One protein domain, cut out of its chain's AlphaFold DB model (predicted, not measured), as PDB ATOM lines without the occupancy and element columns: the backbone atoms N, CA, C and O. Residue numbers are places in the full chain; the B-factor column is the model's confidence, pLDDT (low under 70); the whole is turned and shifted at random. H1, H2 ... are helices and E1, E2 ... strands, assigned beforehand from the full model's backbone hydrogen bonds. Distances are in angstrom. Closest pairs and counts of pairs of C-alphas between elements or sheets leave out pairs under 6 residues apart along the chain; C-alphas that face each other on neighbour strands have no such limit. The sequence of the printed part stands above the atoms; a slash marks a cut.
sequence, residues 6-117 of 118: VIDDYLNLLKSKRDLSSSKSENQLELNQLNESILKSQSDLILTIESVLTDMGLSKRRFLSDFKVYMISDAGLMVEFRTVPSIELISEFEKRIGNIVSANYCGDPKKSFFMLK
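Overview. This is residues 6 to 117 of the 118 residues of an uncharacterized protein of Methanobrevibacter sp. AbM4 (UniProt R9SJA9). A small, strongly twisted sheet of four strands has two helices over one face: the second half of the long H2 covers the edge strand E1, and H3 covers the other edge strand, E3. H1 folds back along H2 as a helical hairpin, closest where Ile 7 meets Leu 45, and the end of this hairpin where H1 links to H2 reaches beyond the sheet along the long axis. The printed part has 112 residues, with three named helices and four named strands in the order H1 H2 E1 E2 H3 E3 E4; the antiparallel sheet runs E1 E2 E4 E3, and the class is mixed, helices and strands. The whole is compact, with a radius of gyration of the C-alphas of 15.4 A, yet elongated, spanning 47 by 27 by 23 A.

Arrangement. Start at the sheet, where E1, residues 67 to 73, and E2, residues 76 to 81, form a hairpin; look for N 70 and O 78, 2.9 A apart. Next comes E4, residues 111 to 116, with N 79 of E2 and O 112 at 2.9 A. On its other side is E3, residues 100 to 102, in a hairpin with E4; N 115 and O 101 are 2.8 A apart. H2, residues 28 to 55, lies over E1 at a height over the sheet of 8.0 A and runs along the strands; the closest C-alphas, of Ile 46 and Val 69, are 6.1 A apart. H3, residues 87 to 97, is on the same face, over E3 at a height over the sheet of 7.5 A, with the C-alphas of Glu 94 and Ile 100 closest at 5.7 A. These helices make two layers with the sheet, helices on one face of it. E2, H3 and E3 form a split strand-helix-strand unit, two strands running the same way with E4 between them, and its crossover is right-handed. With residues 52 to 53 alone, H2 only just touches H3, with 3 pairs of C-alphas within 8 A; the closest are Leu 53 and Phe 93, 7.4 A. H1, residues 6 to 23, touches H2 at a shallow tilt of 28 degrees, opposite ways, closest at the C-alphas of Ile 7 and Leu 45, 6.2 A; it only grazes the sheet. Every O i to N i+4 pair is within hydrogen-bond range in H3, against 12 of 14 in H1 and 22 of 24 in H2.

Along the chain. Find C-alpha 6 at (113.763, 94.385, 132.596), from which H1 runs 27.2 A. H2 runs 40.0 A from C-alpha 28 at (104.851, 116.210, 123.061), with a kink of 32 degrees near residue 41. E1 measures 18.7 A, E2 16.2 A, H3 15.6 A and E3 7.0 A; E4 runs 16.3 A to C-alpha 116 at (122.739, 100.802, 126.052).

Size, cuts and confidence. The two C-alphas farthest apart are those of Glu 26 and Leu 64, 48.2 A. The printed part has no cut, and the link from H2 to E1, 11 residues, is long. Look for pLDDT under 70 at residue 24, residues 62 to 63 and residues 104 to 106; the mean of the printed part is 89.0.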
ATOM      1  N   VAL A   6     113.709  92.977 132.159       90.06
ATOM      2  CA  VAL A   6     113.763  94.385 132.596       90.06
ATOM      3  C   VAL A   6     114.646  95.238 131.681       90.06
ATOM      4  O   VAL A   6     114.302  96.377 131.377       90.06
ATOM      5  N   ILE A   7     115.772  94.687 131.216       89.31
ATOM      6  CA  ILE A   7     116.670  95.385 130.293       89.31
ATOM      7  C   ILE A   7     115.971  95.549 128.944       89.31
ATOM      8  O   ILE A   7     115.934  96.655 128.418       89.31
ATOM      9  N   ASP A   8     115.368  94.485 128.414       88.69
ATOM     10  CA  ASP A   8     114.659  94.531 127.131       88.69
ATOM     11  C   ASP A   8     113.470  95.516 127.167       88.69
ATOM     12  O   ASP A   8     113.302  96.319 126.248       88.69
ATOM     13  N   ASP A   9     112.686  95.518 128.249       92.06
ATOM     14  CA  ASP A   9     111.579  96.457 128.464       92.06
ATOM     15  C   ASP A   9     112.087  97.910 128.494       92.06
ATOM     16  O   ASP A   9     111.510  98.787 127.848       92.06
ATOM     17  N   TYR A  10     113.211  98.171 129.171       93.81
ATOM     18  CA  TYR A  10     113.828  99.498 129.198       93.81
ATOM     19  C   TYR A  10     114.334  99.943 127.817       93.81
ATOM     20  O   TYR A  10     114.085 101.075 127.399       93.81
ATOM     21  N   LEU A  11     114.995  99.054 127.070       92.25
ATOM     22  CA  LEU A  11     115.464  99.333 125.706       92.25
ATOM     23  C   LEU A  11     114.299  99.656 124.763       92.25
ATOM     24  O   LEU A  11     114.407 100.573 123.948       92.25
ATOM     25  N   ASN A  12     113.164  98.967 124.912       93.25
ATOM     26  CA  ASN A  12     111.950  99.271 124.160       93.25
ATOM     27  C   ASN A  12     111.434 100.686 124.457       93.25
ATOM     28  O   ASN A  12     111.093 101.405 123.519       93.25
ATOM     29  N   LEU A  13     111.453 101.135 125.721       94.50
ATOM     30  CA  LEU A  13     111.095 102.518 126.071       94.50
ATOM     31  C   LEU A  13     112.030 103.535 125.399       94.50
ATOM     32  O   LEU A  13     111.564 104.536 124.846       94.50
ATOM     33  N   LEU A  14     113.344 103.278 125.401       92.56
ATOM     34  CA  LEU A  14     114.319 104.154 124.742       92.56
ATOM     35  C   LEU A  14     114.116 104.210 123.224       92.56
ATOM     36  O   LEU A  14     114.218 105.285 122.622       92.56
ATOM     37  N   LYS A  15     113.793 103.072 122.606       91.69
ATOM     38  CA  LYS A  15     113.484 102.983 121.178       91.69
ATOM     39  C   LYS A  15     112.218 103.761 120.829       91.69
ATOM     40  O   LYS A  15     112.275 104.634 119.969       91.69
ATOM     41  N   SER A  16     111.127 103.557 121.568       91.81
ATOM     42  CA  SER A  16     109.895 104.338 121.400       91.81
ATOM     43  C   SER A  16     110.144 105.841 121.553       91.81
ATOM     44  O   SER A  16     109.605 106.641 120.791       91.81
ATOM     45  N   LYS A  17     111.020 106.246 122.484       90.31
ATOM     46  CA  LYS A  17     111.364 107.662 122.686       90.31
ATOM     47  C   LYS A  17     112.092 108.232 121.482       90.31
ATOM     48  O   LYS A  17     111.807 109.361 121.077       90.31
ATOM     49  N   ARG A  18     113.030 107.472 120.919       88.12
ATOM     50  CA  ARG A  18     113.752 107.849 119.703       88.12
ATOM     51  C   ARG A  18     112.789 108.017 118.528       88.12
ATOM     52  O   ARG A  18     112.860 109.044 117.860       88.12
ATOM     53  N   ASP A  19     111.880 107.068 118.333       89.06
ATOM     54  CA  ASP A  19     110.926 107.078 117.221       89.06
ATOM     55  C   ASP A  19     109.971 108.281 117.311       89.06
ATOM     56  O   ASP A  19     109.834 109.040 116.348       89.06
ATOM     57  N   LEU A  20     109.406 108.546 118.494       87.31
ATOM     58  CA  LEU A  20     108.507 109.685 118.733       87.31
ATOM     59  C   LEU A  20     109.211 111.047 118.664       87.31
ATOM     60  O   LEU A  20     108.597 112.045 118.280       87.31
ATOM     61  N   SER A  21     110.506 111.098 118.992       82.38
ATOM     62  CA  SER A  21     111.311 112.330 118.937       82.38
ATOM     63  C   SER A  21     111.534 112.855 117.515       82.38
ATOM     64  O   SER A  21     112.000 113.983 117.361       82.38
ATOM     65  N   SER A  22     111.194 112.071 116.490       81.06
ATOM     66  CA  SER A  22     111.253 112.473 115.079       81.06
ATOM     67  C   SER A  22     110.227 113.565 114.734       81.06
ATOM     68  O   SER A  22     110.508 114.413 113.891       81.06
ATOM     69  N   SER A  23     109.084 113.597 115.437       79.69
ATOM     70  CA  SER A  23     107.959 114.528 115.211       79.69
ATOM     71  C   SER A  23     107.518 115.203 116.520       79.69
ATOM     72  O   SER A  23     106.386 115.059 116.981       79.69
ATOM     73  N   LYS A  24     108.437 115.936 117.166       69.88
ATOM     74  CA  LYS A  24     108.250 116.472 118.533       69.88
ATOM     75  C   LYS A  24     106.991 117.319 118.747       69.88
ATOM     76  O   LYS A  24     106.406 117.234 119.821       69.88
ATOM     77  N   SER A  25     106.591 118.142 117.776       73.25
ATOM     78  CA  SER A  25     105.454 119.066 117.932       73.25
ATOM     79  C   SER A  25     104.104 118.358 118.037       73.25
ATOM     80  O   SER A  25     103.201 118.885 118.676       73.25
ATOM     81  N   GLU A  26     103.973 117.171 117.444       80.25
ATOM     82  CA  GLU A  26     102.737 116.377 117.457       80.25
ATOM     83  C   GLU A  26     102.703 115.409 118.651       80.25
ATOM     84  O   GLU A  26     101.643 115.156 119.215       80.25
ATOM     85  N   ASN A  27     103.876 114.958 119.118       86.50
ATOM     86  CA  ASN A  27     104.004 113.876 120.102       86.50
ATOM     87  C   ASN A  27     104.389 114.345 121.517       86.50
ATOM     88  O   ASN A  27     104.800 113.539 122.352       86.50
ATOM     89  N   GLN A  28     104.309 115.645 121.816       86.44
ATOM     90  CA  GLN A  28     104.851 116.210 123.061       86.44
ATOM     91  C   GLN A  28     104.264 115.572 124.335       86.44
ATOM     92  O   GLN A  28     104.987 115.370 125.313       86.44
ATOM     93  N   LEU A  29     102.969 115.244 124.336       88.12
ATOM     94  CA  LEU A  29     102.302 114.640 125.492       88.12
ATOM     95  C   LEU A  29     102.729 113.178 125.701       88.12
ATOM     96  O   LEU A  29     103.040 112.787 126.825       88.12
ATOM     97  N   GLU A  30     102.831 112.402 124.622       90.25
ATOM     98  CA  GLU A  30     103.317 111.016 124.653       90.25
ATOM     99  C   GLU A  30     104.788 110.947 125.078       90.25
ATOM    100  O   GLU A  30     105.165 110.125 125.911       90.25
ATOM    101  N   LEU A  31     105.615 111.873 124.584       89.75
ATOM    102  CA  LEU A  31     107.013 112.007 124.995       89.75
ATOM    103  C   LEU A  31     107.146 112.283 126.498       89.75
ATOM    104  O   LEU A  31     108.043 111.735 127.140       89.75
ATOM    105  N   ASN A  32     106.257 113.095 127.079       89.62
ATOM    106  CA  ASN A  32     106.255 113.358 128.519       89.62
ATOM    107  C   ASN A  32     105.897 112.098 129.327       89.62
ATOM    108  O   ASN A  32     106.625 111.751 130.255       89.62
ATOM    109  N   GLN A  33     104.847 111.369 128.937       92.38
ATOM    110  CA  GLN A  33     104.459 110.105 129.585       92.38
ATOM    111  C   GLN A  33     105.558 109.038 129.483       92.38
ATOM    112  O   GLN A  33     105.823 108.283 130.425       92.38
ATOM    113  N   LEU A  34     106.239 108.993 128.340       93.44
ATOM    114  CA  LEU A  34     107.332 108.064 128.117       93.44
ATOM    115  C   LEU A  34     108.563 108.414 128.961       93.44
ATOM    116  O   LEU A  34     109.197 107.514 129.504       93.44
ATOM    117  N   ASN A  35     108.868 109.703 129.145       91.12
ATOM    118  CA  ASN A  35     109.936 110.142 130.047       91.12
ATOM    119  C   ASN A  35     109.663 109.738 131.502       91.12
ATOM    120  O   ASN A  35     110.574 109.270 132.180       91.12
ATOM    121  N   GLU A  36     108.422 109.861 131.979       92.62
ATOM    122  CA  GLU A  36     108.052 109.376 133.315       92.62
ATOM    123  C   GLU A  36     108.236 107.861 133.446       92.62
ATOM    124  O   GLU A  36     108.692 107.373 134.481       92.62
ATOM    125  N   SER A  37     107.902 107.116 132.390       94.00
ATOM    126  CA  SER A  37     108.081 105.663 132.350       94.00
ATOM    127  C   SER A  37     109.561 105.282 132.370       94.00
ATOM    128  O   SER A  37     109.954 104.415 133.143       94.00
ATOM    129  N   ILE A  38     110.400 105.980 131.598       93.56
ATOM    130  CA  ILE A  38     111.858 105.802 131.613       93.56
ATOM    131  C   ILE A  38     112.409 106.056 133.019       93.56
ATOM    132  O   ILE A  38     113.115 105.203 133.549       93.56
ATOM    133  N   LEU A  39     112.045 107.172 133.658       91.88
ATOM    134  CA  LEU A  39     112.520 107.507 135.007       91.88
ATOM    135  C   LEU A  39     112.144 106.444 136.046       91.88
ATOM    136  O   LEU A  39     112.967 106.099 136.893       91.88
ATOM    137  N   LYS A  40     110.928 105.891 135.977       91.25
ATOM    138  CA  LYS A  40     110.502 104.799 136.869       91.25
ATOM    139  C   LYS A  40     111.345 103.540 136.645       91.25
ATOM    140  O   LYS A  40     111.864 102.974 137.603       91.25
ATOM    141  N   SER A  41     111.544 103.158 135.387       93.56
ATOM    142  CA  SER A  41     112.255 101.932 135.009       93.56
ATOM    143  C   SER A  41     113.775 101.991 135.231       93.56
ATOM    144  O   SER A  41     114.425 100.949 135.286       93.56
ATOM    145  N   GLN A  42     114.367 103.182 135.397       93.31
ATOM    146  CA  GLN A  42     115.803 103.330 135.686       93.31
ATOM    147  C   GLN A  42     116.221 102.645 136.992       93.31
ATOM    148  O   GLN A  42     117.307 102.070 137.058       93.31
ATOM    149  N   SER A  43     115.370 102.677 138.020       92.50
ATOM    150  CA  SER A  43     115.673 102.022 139.300       92.50
ATOM    151  C   SER A  43     115.734 100.501 139.147       92.50
ATOM    152  O   SER A  43     116.664  99.868 139.644       92.50
ATOM    153  N   ASP A  44     114.796  99.923 138.394       93.12
ATOM    154  CA  ASP A  44     114.751  98.483 138.123       93.12
ATOM    155  C   ASP A  44     115.929  98.035 137.251       93.12
ATOM    156  O   ASP A  44     116.524  96.977 137.488       93.12
ATOM    157  N   LEU A  45     116.319  98.865 136.276       93.88
ATOM    158  CA  LEU A  45     117.520  98.641 135.483       93.88
ATOM    159  C   LEU A  45     118.763  98.620 136.378       93.88
ATOM    160  O   LEU A  45     119.518  97.654 136.320       93.88
ATOM    161  N   ILE A  46     118.956  99.634 137.231       94.56
ATOM    162  CA  ILE A  46     120.085  99.693 138.172       94.56
ATOM    163  C   ILE A  46     120.134  98.419 139.021       94.56
ATOM    164  O   ILE A  46     121.166  97.753 139.046       94.56
ATOM    165  N   LEU A  47     119.021  98.025 139.645       93.19
ATOM    166  CA  LEU A  47     118.964  96.818 140.476       93.19
ATOM    167  C   LEU A  47     119.327  95.552 139.692       93.19
ATOM    168  O   LEU A  47     120.054  94.698 140.204       93.19
ATOM    169  N   THR A  48     118.863  95.450 138.445       93.69
ATOM    170  CA  THR A  48     119.193  94.332 137.556       93.69
ATOM    171  C   THR A  48     120.689  94.300 137.255       93.69
ATOM    172  O   THR A  48     121.322  93.261 137.431       93.69
ATOM    173  N   ILE A  49     121.287  95.433 136.880       94.56
ATOM    174  CA  ILE A  49     122.732  95.539 136.645       94.56
ATOM    175  C   ILE A  49     123.526  95.156 137.895       94.56
ATOM    176  O   ILE A  49     124.512  94.422 137.817       94.56
ATOM    177  N   GLU A  50     123.108  95.645 139.059       94.44
ATOM    178  CA  GLU A  50     123.779  95.340 140.317       94.44
ATOM    179  C   GLU A  50     123.695  93.844 140.657       94.44
ATOM    180  O   GLU A  50     124.660  93.287 141.185       94.44
ATOM    181  N   SER A  51     122.585  93.180 140.318       92.56
ATOM    182  CA  SER A  51     122.463  91.722 140.415       92.56
ATOM    183  C   SER A  51     123.455  91.026 139.492       92.56
ATOM    184  O   SER A  51     124.197  90.168 139.953       92.56
ATOM    185  N   VAL A  52     123.556  91.449 138.226       93.06
ATOM    186  CA  VAL A  52     124.501  90.869 137.255       93.06
ATOM    187  C   VAL A  52     125.944  90.969 137.748       93.06
ATOM    188  O   VAL A  52     126.683  89.988 137.693       93.06
ATOM    189  N   LEU A  53     126.347  92.136 138.256       93.62
ATOM    190  CA  LEU A  53     127.684  92.347 138.820       93.62
ATOM    191  C   LEU A  53     127.916  91.480 140.068       93.62
ATOM    192  O   LEU A  53     129.007  90.936 140.248       93.62
ATOM    193  N   THR A  54     126.882  91.285 140.891       92.75
ATOM    194  CA  THR A  54     126.936  90.374 142.045       92.75
ATOM    195  C   THR A  54     127.090  88.913 141.610       92.75
ATOM    196  O   THR A  54     127.930  88.196 142.150       92.75
ATOM    197  N   ASP A  55     126.373  88.495 140.566       91.88
ATOM    198  CA  ASP A  55     126.461  87.158 139.959       91.88
ATOM    199  C   ASP A  55     127.791  86.918 139.226       91.88
ATOM    200  O   ASP A  55     128.132  85.784 138.881       91.88
ATOM    201  N   MET A  56     128.544  87.985 138.946       91.56
ATOM    202  CA  MET A  56     129.929  87.939 138.465       91.56
ATOM    203  C   MET A  56     130.956  87.897 139.610       91.56
ATOM    204  O   MET A  56     132.156  87.865 139.352       91.56
ATOM    205  N   GLY A  57     130.502  87.871 140.867       89.06
ATOM    206  CA  GLY A  57     131.343  87.713 142.054       89.06
ATOM    207  C   GLY A  57     131.717  89.011 142.769       89.06
ATOM    208  O   GLY A  57     132.499  88.963 143.719       89.06
ATOM    209  N   LEU A  58     131.175  90.164 142.361       91.00
ATOM    210  CA  LEU A  58     131.423  91.434 143.047       91.00
ATOM    211  C   LEU A  58     130.499  91.598 144.264       91.00
ATOM    212  O   LEU A  58     129.314  91.283 144.219       91.00
ATOM    213  N   SER A  59     131.009  92.131 145.374       87.50
ATOM    214  CA  SER A  59     130.235  92.214 146.617       87.50
ATOM    215  C   SER A  59     129.502  93.554 146.767       87.50
ATOM    216  O   SER A  59     130.130  94.604 146.897       87.50
ATOM    217  N   LYS A  60     128.169  93.517 146.906       82.31
ATOM    218  CA  LYS A  60     127.311  94.687 147.180       82.31
ATOM    219  C   LYS A  60     127.052  94.907 148.682       82.31
ATOM    220  O   LYS A  60     125.935  94.767 149.177       82.31
ATOM    221  N   ARG A  61     128.093  95.201 149.470       77.31
ATOM    222  CA  ARG A  61     127.957  95.457 150.927       77.31
ATOM    223  C   ARG A  61     127.614  96.921 151.216       77.31
ATOM    224  O   ARG A  61     128.195  97.813 150.610       77.31
ATOM    225  N   ARG A  62     126.758  97.172 152.222       64.12
ATOM    226  CA  ARG A  62     126.211  98.507 152.584       64.12
ATOM    227  C   ARG A  62     127.233  99.656 152.663       64.12
ATOM    228  O   ARG A  62     126.879 100.775 152.319       64.12
ATOM    229  N   PHE A  63     128.470  99.402 153.095       67.00
ATOM    230  CA  PHE A  63     129.500 100.446 153.265       67.00
ATOM    231  C   PHE A  63     130.773 100.225 152.437       67.00
ATOM    232  O   PHE A  63     131.580 101.135 152.293       67.00
ATOM    233  N   LEU A  64     130.967  99.016 151.908       73.25
ATOM    234  CA  LEU A  64     132.205  98.576 151.255       73.25
ATOM    235  C   LEU A  64     131.882  97.838 149.957       73.25
ATOM    236  O   LEU A  64     132.459  96.787 149.685       73.25
ATOM    237  N   SER A  65     130.898  98.339 149.212       81.75
ATOM    238  CA  SER A  65     130.547  97.765 147.919       81.75
ATOM    239  C   SER A  65     131.747  97.846 146.978       81.75
ATOM    240  O   SER A  65     132.426  98.874 146.930       81.75
ATOM    241  N   ASP A  66     132.002  96.773 146.233       90.94
ATOM    242  CA  ASP A  66     133.057  96.754 145.215       90.94
ATOM    243  C   ASP A  66     132.681  97.588 143.993       90.94
ATOM    244  O   ASP A  66     133.544  97.919 143.182       90.94
ATOM    245  N   PHE A  67     131.405  97.952 143.878       93.81
ATOM    246  CA  PHE A  67     130.887  98.779 142.806       93.81
ATOM    247  C   PHE A  67     129.659  99.585 143.240       93.81
ATOM    248  O   PHE A  67     128.987  99.265 144.224       93.81
ATOM    249  N   LYS A  68     129.332 100.619 142.475       93.31
ATOM    250  CA  LYS A  68     128.063 101.343 142.520       93.31
ATOM    251  C   LYS A  68     127.607 101.623 141.097       93.31
ATOM    252  O   LYS A  68     128.442 101.878 140.233       93.31
ATOM    253  N   VAL A  69     126.301 101.568 140.866       94.19
ATOM    254  CA  VAL A  69     125.709 101.725 139.536       94.19
ATOM    255  C   VAL A  69     124.806 102.948 139.523       94.19
ATOM    256  O   VAL A  69     124.008 103.144 140.438       94.19
ATOM    257  N   TYR A  70     124.927 103.766 138.482       92.44
ATOM    258  CA  TYR A  70     124.145 104.987 138.322       92.44
ATOM    259  C   TYR A  70     123.756 105.190 136.861       92.44
ATOM    260  O   TYR A  70     124.508 104.825 135.958       92.44
ATOM    261  N   MET A  71     122.627 105.850 136.626       92.88
ATOM    262  CA  MET A  71     122.289 106.380 135.305       92.88
ATOM    263  C   MET A  71     122.862 107.796 135.169       92.88
ATOM    264  O   MET A  71     122.675 108.627 136.055       92.88
ATOM    265  N   ILE A  72     123.568 108.071 134.071       88.81
ATOM    266  CA  ILE A  72     124.111 109.405 133.734       88.81
ATOM    267  C   ILE A  72     123.262 110.088 132.655       88.81
ATOM    268  O   ILE A  72     123.215 111.312 132.561       88.81
ATOM    269  N   SER A  73     122.572 109.296 131.840       85.00
ATOM    270  CA  SER A  73     121.554 109.727 130.884       85.00
ATOM    271  C   SER A  73     120.581 108.571 130.654       85.00
ATOM    272  O   SER A  73     120.810 107.479 131.166       85.00
ATOM    273  N   ASP A  74     119.532 108.764 129.854       84.94
ATOM    274  CA  ASP A  74     118.567 107.689 129.580       84.94
ATOM    275  C   ASP A  74     119.228 106.420 129.016       84.94
ATOM    276  O   ASP A  74     118.814 105.315 129.353       84.94
ATOM    277  N   ALA A  75     120.277 106.569 128.202       87.06
ATOM    278  CA  ALA A  75     121.005 105.463 127.573       87.06
ATOM    279  C   ALA A  75     122.378 105.172 128.213       87.06
ATOM    280  O   ALA A  75     123.051 104.225 127.802       87.06
ATOM    281  N   GLY A  76     122.817 105.998 129.168       92.31
ATOM    282  CA  GLY A  76     124.160 105.963 129.741       92.31
ATOM    283  C   GLY A  76     124.170 105.417 131.162       92.31
ATOM    284  O   GLY A  76     123.630 106.041 132.074       92.31
ATOM    285  N   LEU A  77     124.851 104.293 131.350       93.25
ATOM    286  CA  LEU A  77     125.051 103.614 132.622       93.25
ATOM    287  C   LEU A  77     126.495 103.824 133.094       93.25
ATOM    288  O   LEU A  77     127.443 103.587 132.351       93.25
ATOM    289  N   MET A  78     126.683 104.238 134.338       94.12
ATOM    290  CA  MET A  78     127.991 104.339 134.974       94.12
ATOM    291  C   MET A  78     128.126 103.272 136.047       94.12
ATOM    292  O   MET A  78     127.261 103.157 136.914       94.12
ATOM    293  N   VAL A  79     129.244 102.552 136.029       94.06
ATOM    294  CA  VAL A  79     129.656 101.678 137.125       94.06
ATOM    295  C   VAL A  79     130.937 102.236 137.731       94.06
ATOM    296  O   VAL A  79     131.975 102.314 137.075       94.06
ATOM    297  N   GLU A  80     130.861 102.655 138.987       93.62
ATOM    298  CA  GLU A  80     132.014 103.073 139.780       93.62
ATOM    299  C   GLU A  80     132.496 101.893 140.609       93.62
ATOM    300  O   GLU A  80     131.803 101.455 141.522       93.62
ATOM    301  N   PHE A  81     133.685 101.393 140.308       93.00
ATOM    302  CA  PHE A  81     134.326 100.303 141.018       93.00
ATOM    303  C   PHE A  81     135.217 100.822 142.147       93.00
ATOM    304  O   PHE A  81     135.820 101.893 142.086       93.00
ATOM    305  N   ARG A  82     135.365 100.031 143.205       91.69
ATOM    306  CA  ARG A  82     136.262 100.349 144.320       91.69
ATOM    307  C   ARG A  82     137.733 100.313 143.895       91.69
ATOM    308  O   ARG A  82     138.541 101.155 144.314       91.69
ATOM    309  N   THR A  83     138.070  99.334 143.064       91.00
ATOM    310  CA  THR A  83     139.373  99.136 142.419       91.00
ATOM    311  C   THR A  83     139.224  99.289 140.915       91.00
ATOM    312  O   THR A  83     138.128  99.139 140.394       91.00
ATOM    313  N   VAL A  84     140.320  99.572 140.210       91.81
ATOM    314  CA  VAL A  84     140.294  99.634 138.742       91.81
ATOM    315  C   VAL A  84     139.848  98.264 138.207       91.81
ATOM    316  O   VAL A  84     140.503  97.269 138.534       91.81
ATOM    317  N   PRO A  85     138.729  98.178 137.467       91.75
ATOM    318  CA  PRO A  85     138.266  96.917 136.900       91.75
ATOM    319  C   PRO A  85     139.241  96.448 135.816       91.75
ATOM    320  O   PRO A  85     139.810  97.261 135.085       91.75
ATOM    321  N   SER A  86     139.435  95.135 135.695       92.38
ATOM    322  CA  SER A  86     140.225  94.593 134.590       92.38
ATOM    323  C   SER A  86     139.438  94.663 133.278       92.38
ATOM    324  O   SER A  86     138.202  94.699 133.272       92.38
ATOM    325  N   ILE A  87     140.148  94.661 132.148       90.88
ATOM    326  CA  ILE A  87     139.518  94.661 130.821       90.88
ATOM    327  C   ILE A  87     138.691  93.382 130.625       90.88
ATOM    328  O   ILE A  87     137.621  93.431 130.020       90.88
ATOM    329  N   GLU A  88     139.133  92.249 131.180       93.12
ATOM    330  CA  GLU A  88     138.391  90.987 131.122       93.12
ATOM    331  C   GLU A  88     137.055  91.081 131.862       93.12
ATOM    332  O   GLU A  88     136.042  90.636 131.327       93.12
ATOM    333  N   LEU A  89     137.026  91.704 133.050       92.94
ATOM    334  CA  LEU A  89     135.789  91.916 133.808       92.94
ATOM    335  C   LEU A  89     134.791  92.763 133.008       92.94
ATOM    336  O   LEU A  89     133.617  92.406 132.917       92.94
ATOM    337  N   ILE A  90     135.260  93.865 132.411       92.75
ATOM    338  CA  ILE A  90     134.434  94.749 131.574       92.75
ATOM    339  C   ILE A  90     133.886  93.974 130.371       92.75
ATOM    340  O   ILE A  90     132.684  94.006 130.115       92.75
ATOM    341  N   SER A  91     134.745  93.242 129.657       93.19
ATOM    342  CA  SER A  91     134.342  92.478 128.472       93.19
ATOM    343  C   SER A  91     133.344  91.367 128.809       93.19
ATOM    344  O   SER A  91     132.393  91.145 128.062       93.19
ATOM    345  N   GLU A  92     133.525  90.675 129.932       94.31
ATOM    346  CA  GLU A  92     132.595  89.634 130.372       94.31
ATOM    347  C   GLU A  92     131.241  90.222 130.780       94.31
ATOM    348  O   GLU A  92     130.193  89.682 130.426       94.31
ATOM    349  N   PHE A  93     131.246  91.370 131.459       93.44
ATOM    350  CA  PHE A  93     130.028  92.097 131.803       93.44
ATOM    351  C   PHE A  93     129.246  92.523 130.550       93.44
ATOM    352  O   PHE A  93     128.040  92.281 130.461       93.44
ATOM    353  N   GLU A  94     129.935  93.072 129.542       93.25
ATOM    354  CA  GLU A  94     129.332  93.407 128.246       93.25
ATOM    355  C   GLU A  94     128.708  92.188 127.567       93.25
ATOM    356  O   GLU A  94     127.570  92.260 127.106       93.25
ATOM    357  N   LYS A  95     129.416  91.052 127.535       92.44
ATOM    358  CA  LYS A  95     128.902  89.808 126.944       92.44
ATOM    359  C   LYS A  95     127.682  89.281 127.690       92.44
ATOM    360  O   LYS A  95     126.730  88.837 127.052       92.44
ATOM    361  N   ARG A  96     127.698  89.327 129.026       91.44
ATOM    362  CA  ARG A  96     126.624  88.788 129.872       91.44
ATOM    363  C   ARG A  96     125.321  89.566 129.721       91.44
ATOM    364  O   ARG A  96     124.249  88.971 129.802       91.44
ATOM    365  N   ILE A  97     125.407  90.872 129.484       90.00
ATOM    366  CA  ILE A  97     124.233  91.715 129.235       90.00
ATOM    367  C   ILE A  97     123.873  91.761 127.745       90.00
ATOM    368  O   ILE A  97     122.695  91.838 127.403       90.00
ATOM    369  N   GLY A  98     124.856  91.705 126.845       87.06
ATOM    370  CA  GLY A  98     124.691  91.675 125.387       87.06
ATOM    371  C   GLY A  98     124.246  93.000 124.752       87.06
ATOM    372  O   GLY A  98     124.653  93.314 123.637       87.06
ATOM    373  N   ASN A  99     123.458  93.805 125.469       88.69
ATOM    374  CA  ASN A  99     122.875  95.067 124.997       88.69
ATOM    375  C   ASN A  99     123.556  96.315 125.577       88.69
ATOM    376  O   ASN A  99     122.978  97.400 125.573       88.69
ATOM    377  N   ILE A 100     124.781  96.175 126.077       90.19
ATOM    378  CA  ILE A 100     125.613  97.302 126.502       90.19
ATOM    379  C   ILE A 100     126.982  97.227 125.843       90.19
ATOM    380  O   ILE A 100     127.453  96.148 125.488       90.19
ATOM    381  N   VAL A 101     127.632  98.377 125.711       90.81
ATOM    382  CA  VAL A 101     129.060  98.462 125.390       90.81
ATOM    383  C   VAL A 101     129.736  99.524 126.213       90.81
ATOM    384  O   VAL A 101     129.144 100.574 126.458       90.81
ATOM    385  N   SER A 102     130.987  99.291 126.589       88.69
ATOM    386  CA  SER A 102     131.838 100.357 127.087       88.69
ATOM    387  C   SER A 102     131.951 101.458 126.035       88.69
ATOM    388  O   SER A 102     132.122 101.224 124.837       88.69
ATOM    389  N   ALA A 103     131.789 102.686 126.499       82.00
ATOM    390  CA  ALA A 103     131.997 103.886 125.713       82.00
ATOM    391  C   ALA A 103     133.152 104.697 126.315       82.00
ATOM    392  O   ALA A 103     133.622 104.391 127.412       82.00
ATOM    393  N   ASN A 104     133.643 105.686 125.559       69.62
ATOM    394  CA  ASN A 104     134.876 106.418 125.855       69.62
ATOM    395  C   ASN A 104     135.069 106.775 127.340       69.62
ATOM    396  O   ASN A 104     134.144 107.144 128.062       69.62
ATOM    397  N   TYR A 105     136.334 106.685 127.742       62.81
ATOM    398  CA  TYR A 105     136.834 106.767 129.107       62.81
ATOM    399  C   TYR A 105     136.412 108.050 129.847       62.81
ATOM    400  O   TYR A 105     136.621 109.160 129.363       62.81
ATOM    401  N   CYS A 106     135.878 107.897 131.065       67.94
ATOM    402  CA  CYS A 106     135.346 108.983 131.904       67.94
ATOM    403  C   CYS A 106     136.440 109.788 132.652       67.94
ATOM    404  O   CYS A 106     136.165 110.487 133.624       67.94
ATOM    405  N   GLY A 107     137.708 109.674 132.248       80.50
ATOM    406  CA  GLY A 107     138.854 110.309 132.916       80.50
ATOM    407  C   GLY A 107     139.287 109.629 134.226       80.50
ATOM    408  O   GLY A 107     140.470 109.662 134.555       80.50
ATOM    409  N   ASP A 108     138.374 108.958 134.932       89.44
ATOM    410  CA  ASP A 108     138.637 108.197 136.160       89.44
ATOM    411  C   ASP A 108     138.739 106.682 135.871       89.44
ATOM    412  O   ASP A 108     137.756 106.090 135.419       89.44
ATOM    413  N   PRO A 109     139.881 106.023 136.163       88.31
ATOM    414  CA  PRO A 109     140.084 104.594 135.881       88.31
ATOM    415  C   PRO A 109     139.159 103.671 136.669       88.31
ATOM    416  O   PRO A 109     139.003 102.508 136.309       88.31
ATOM    417  N   LYS A 110     138.561 104.153 137.759       92.19
ATOM    418  CA  LYS A 110     137.612 103.377 138.557       92.19
ATOM    419  C   LYS A 110     136.184 103.472 138.034       92.19
ATOM    420  O   LYS A 110     135.312 102.777 138.542       92.19
ATOM    421  N   LYS A 111     135.926 104.324 137.046       91.88
ATOM    422  CA  LYS A 111     134.590 104.580 136.513       91.88
ATOM    423  C   LYS A 111     134.501 104.071 135.086       91.88
ATOM    424  O   LYS A 111     135.148 104.594 134.182       91.88
ATOM    425  N   SER A 112     133.666 103.062 134.884       92.19
ATOM    426  CA  SER A 112     133.379 102.522 133.560       92.19
ATOM    427  C   SER A 112     132.018 103.007 133.095       92.19
ATOM    428  O   SER A 112     131.003 102.798 133.760       92.19
ATOM    429  N   PHE A 113     132.013 103.652 131.934       93.62
ATOM    430  CA  PHE A 113     130.803 104.127 131.290       93.62
ATOM    431  C   PHE A 113     130.349 103.124 130.228       93.62
ATOM    432  O   PHE A 113     131.136 102.718 129.374       93.62
ATOM    433  N   PHE A 114     129.075 102.750 130.281       93.31
ATOM    434  CA  PHE A 114     128.435 101.807 129.379       93.31
ATOM    435  C   PHE A 114     127.240 102.461 128.687       93.31
ATOM    436  O   PHE A 114     126.416 103.118 129.319       93.31
ATOM    437  N   MET A 115     127.127 102.249 127.381       93.50
ATOM    438  CA  MET A 115     126.009 102.694 126.558       93.50
ATOM    439  C   MET A 115     125.084 101.525 126.249       93.50
ATOM    440  O   MET A 115     125.539 100.483 125.775       93.50
ATOM    441  N   LEU A 116     123.787 101.728 126.465       91.06
ATOM    442  CA  LEU A 116     122.739 100.802 126.052       91.06
ATOM    443  C   LEU A 116     122.565 100.820 124.526       91.06
ATOM    444  O   LEU A 116     122.526 101.885 123.906       91.06
ATOM    445  N   LYS A 117     122.438  99.635 123.930       88.19
ATOM    446  CA  LYS A 117     122.201  99.424 122.497       88.19
ATOM    447  C   LYS A 117     120.750  98.997 122.265       88.19
ATOM    448  O   LYS A 117     120.361  97.929 122.732       88.19
TER     449      LYS A 117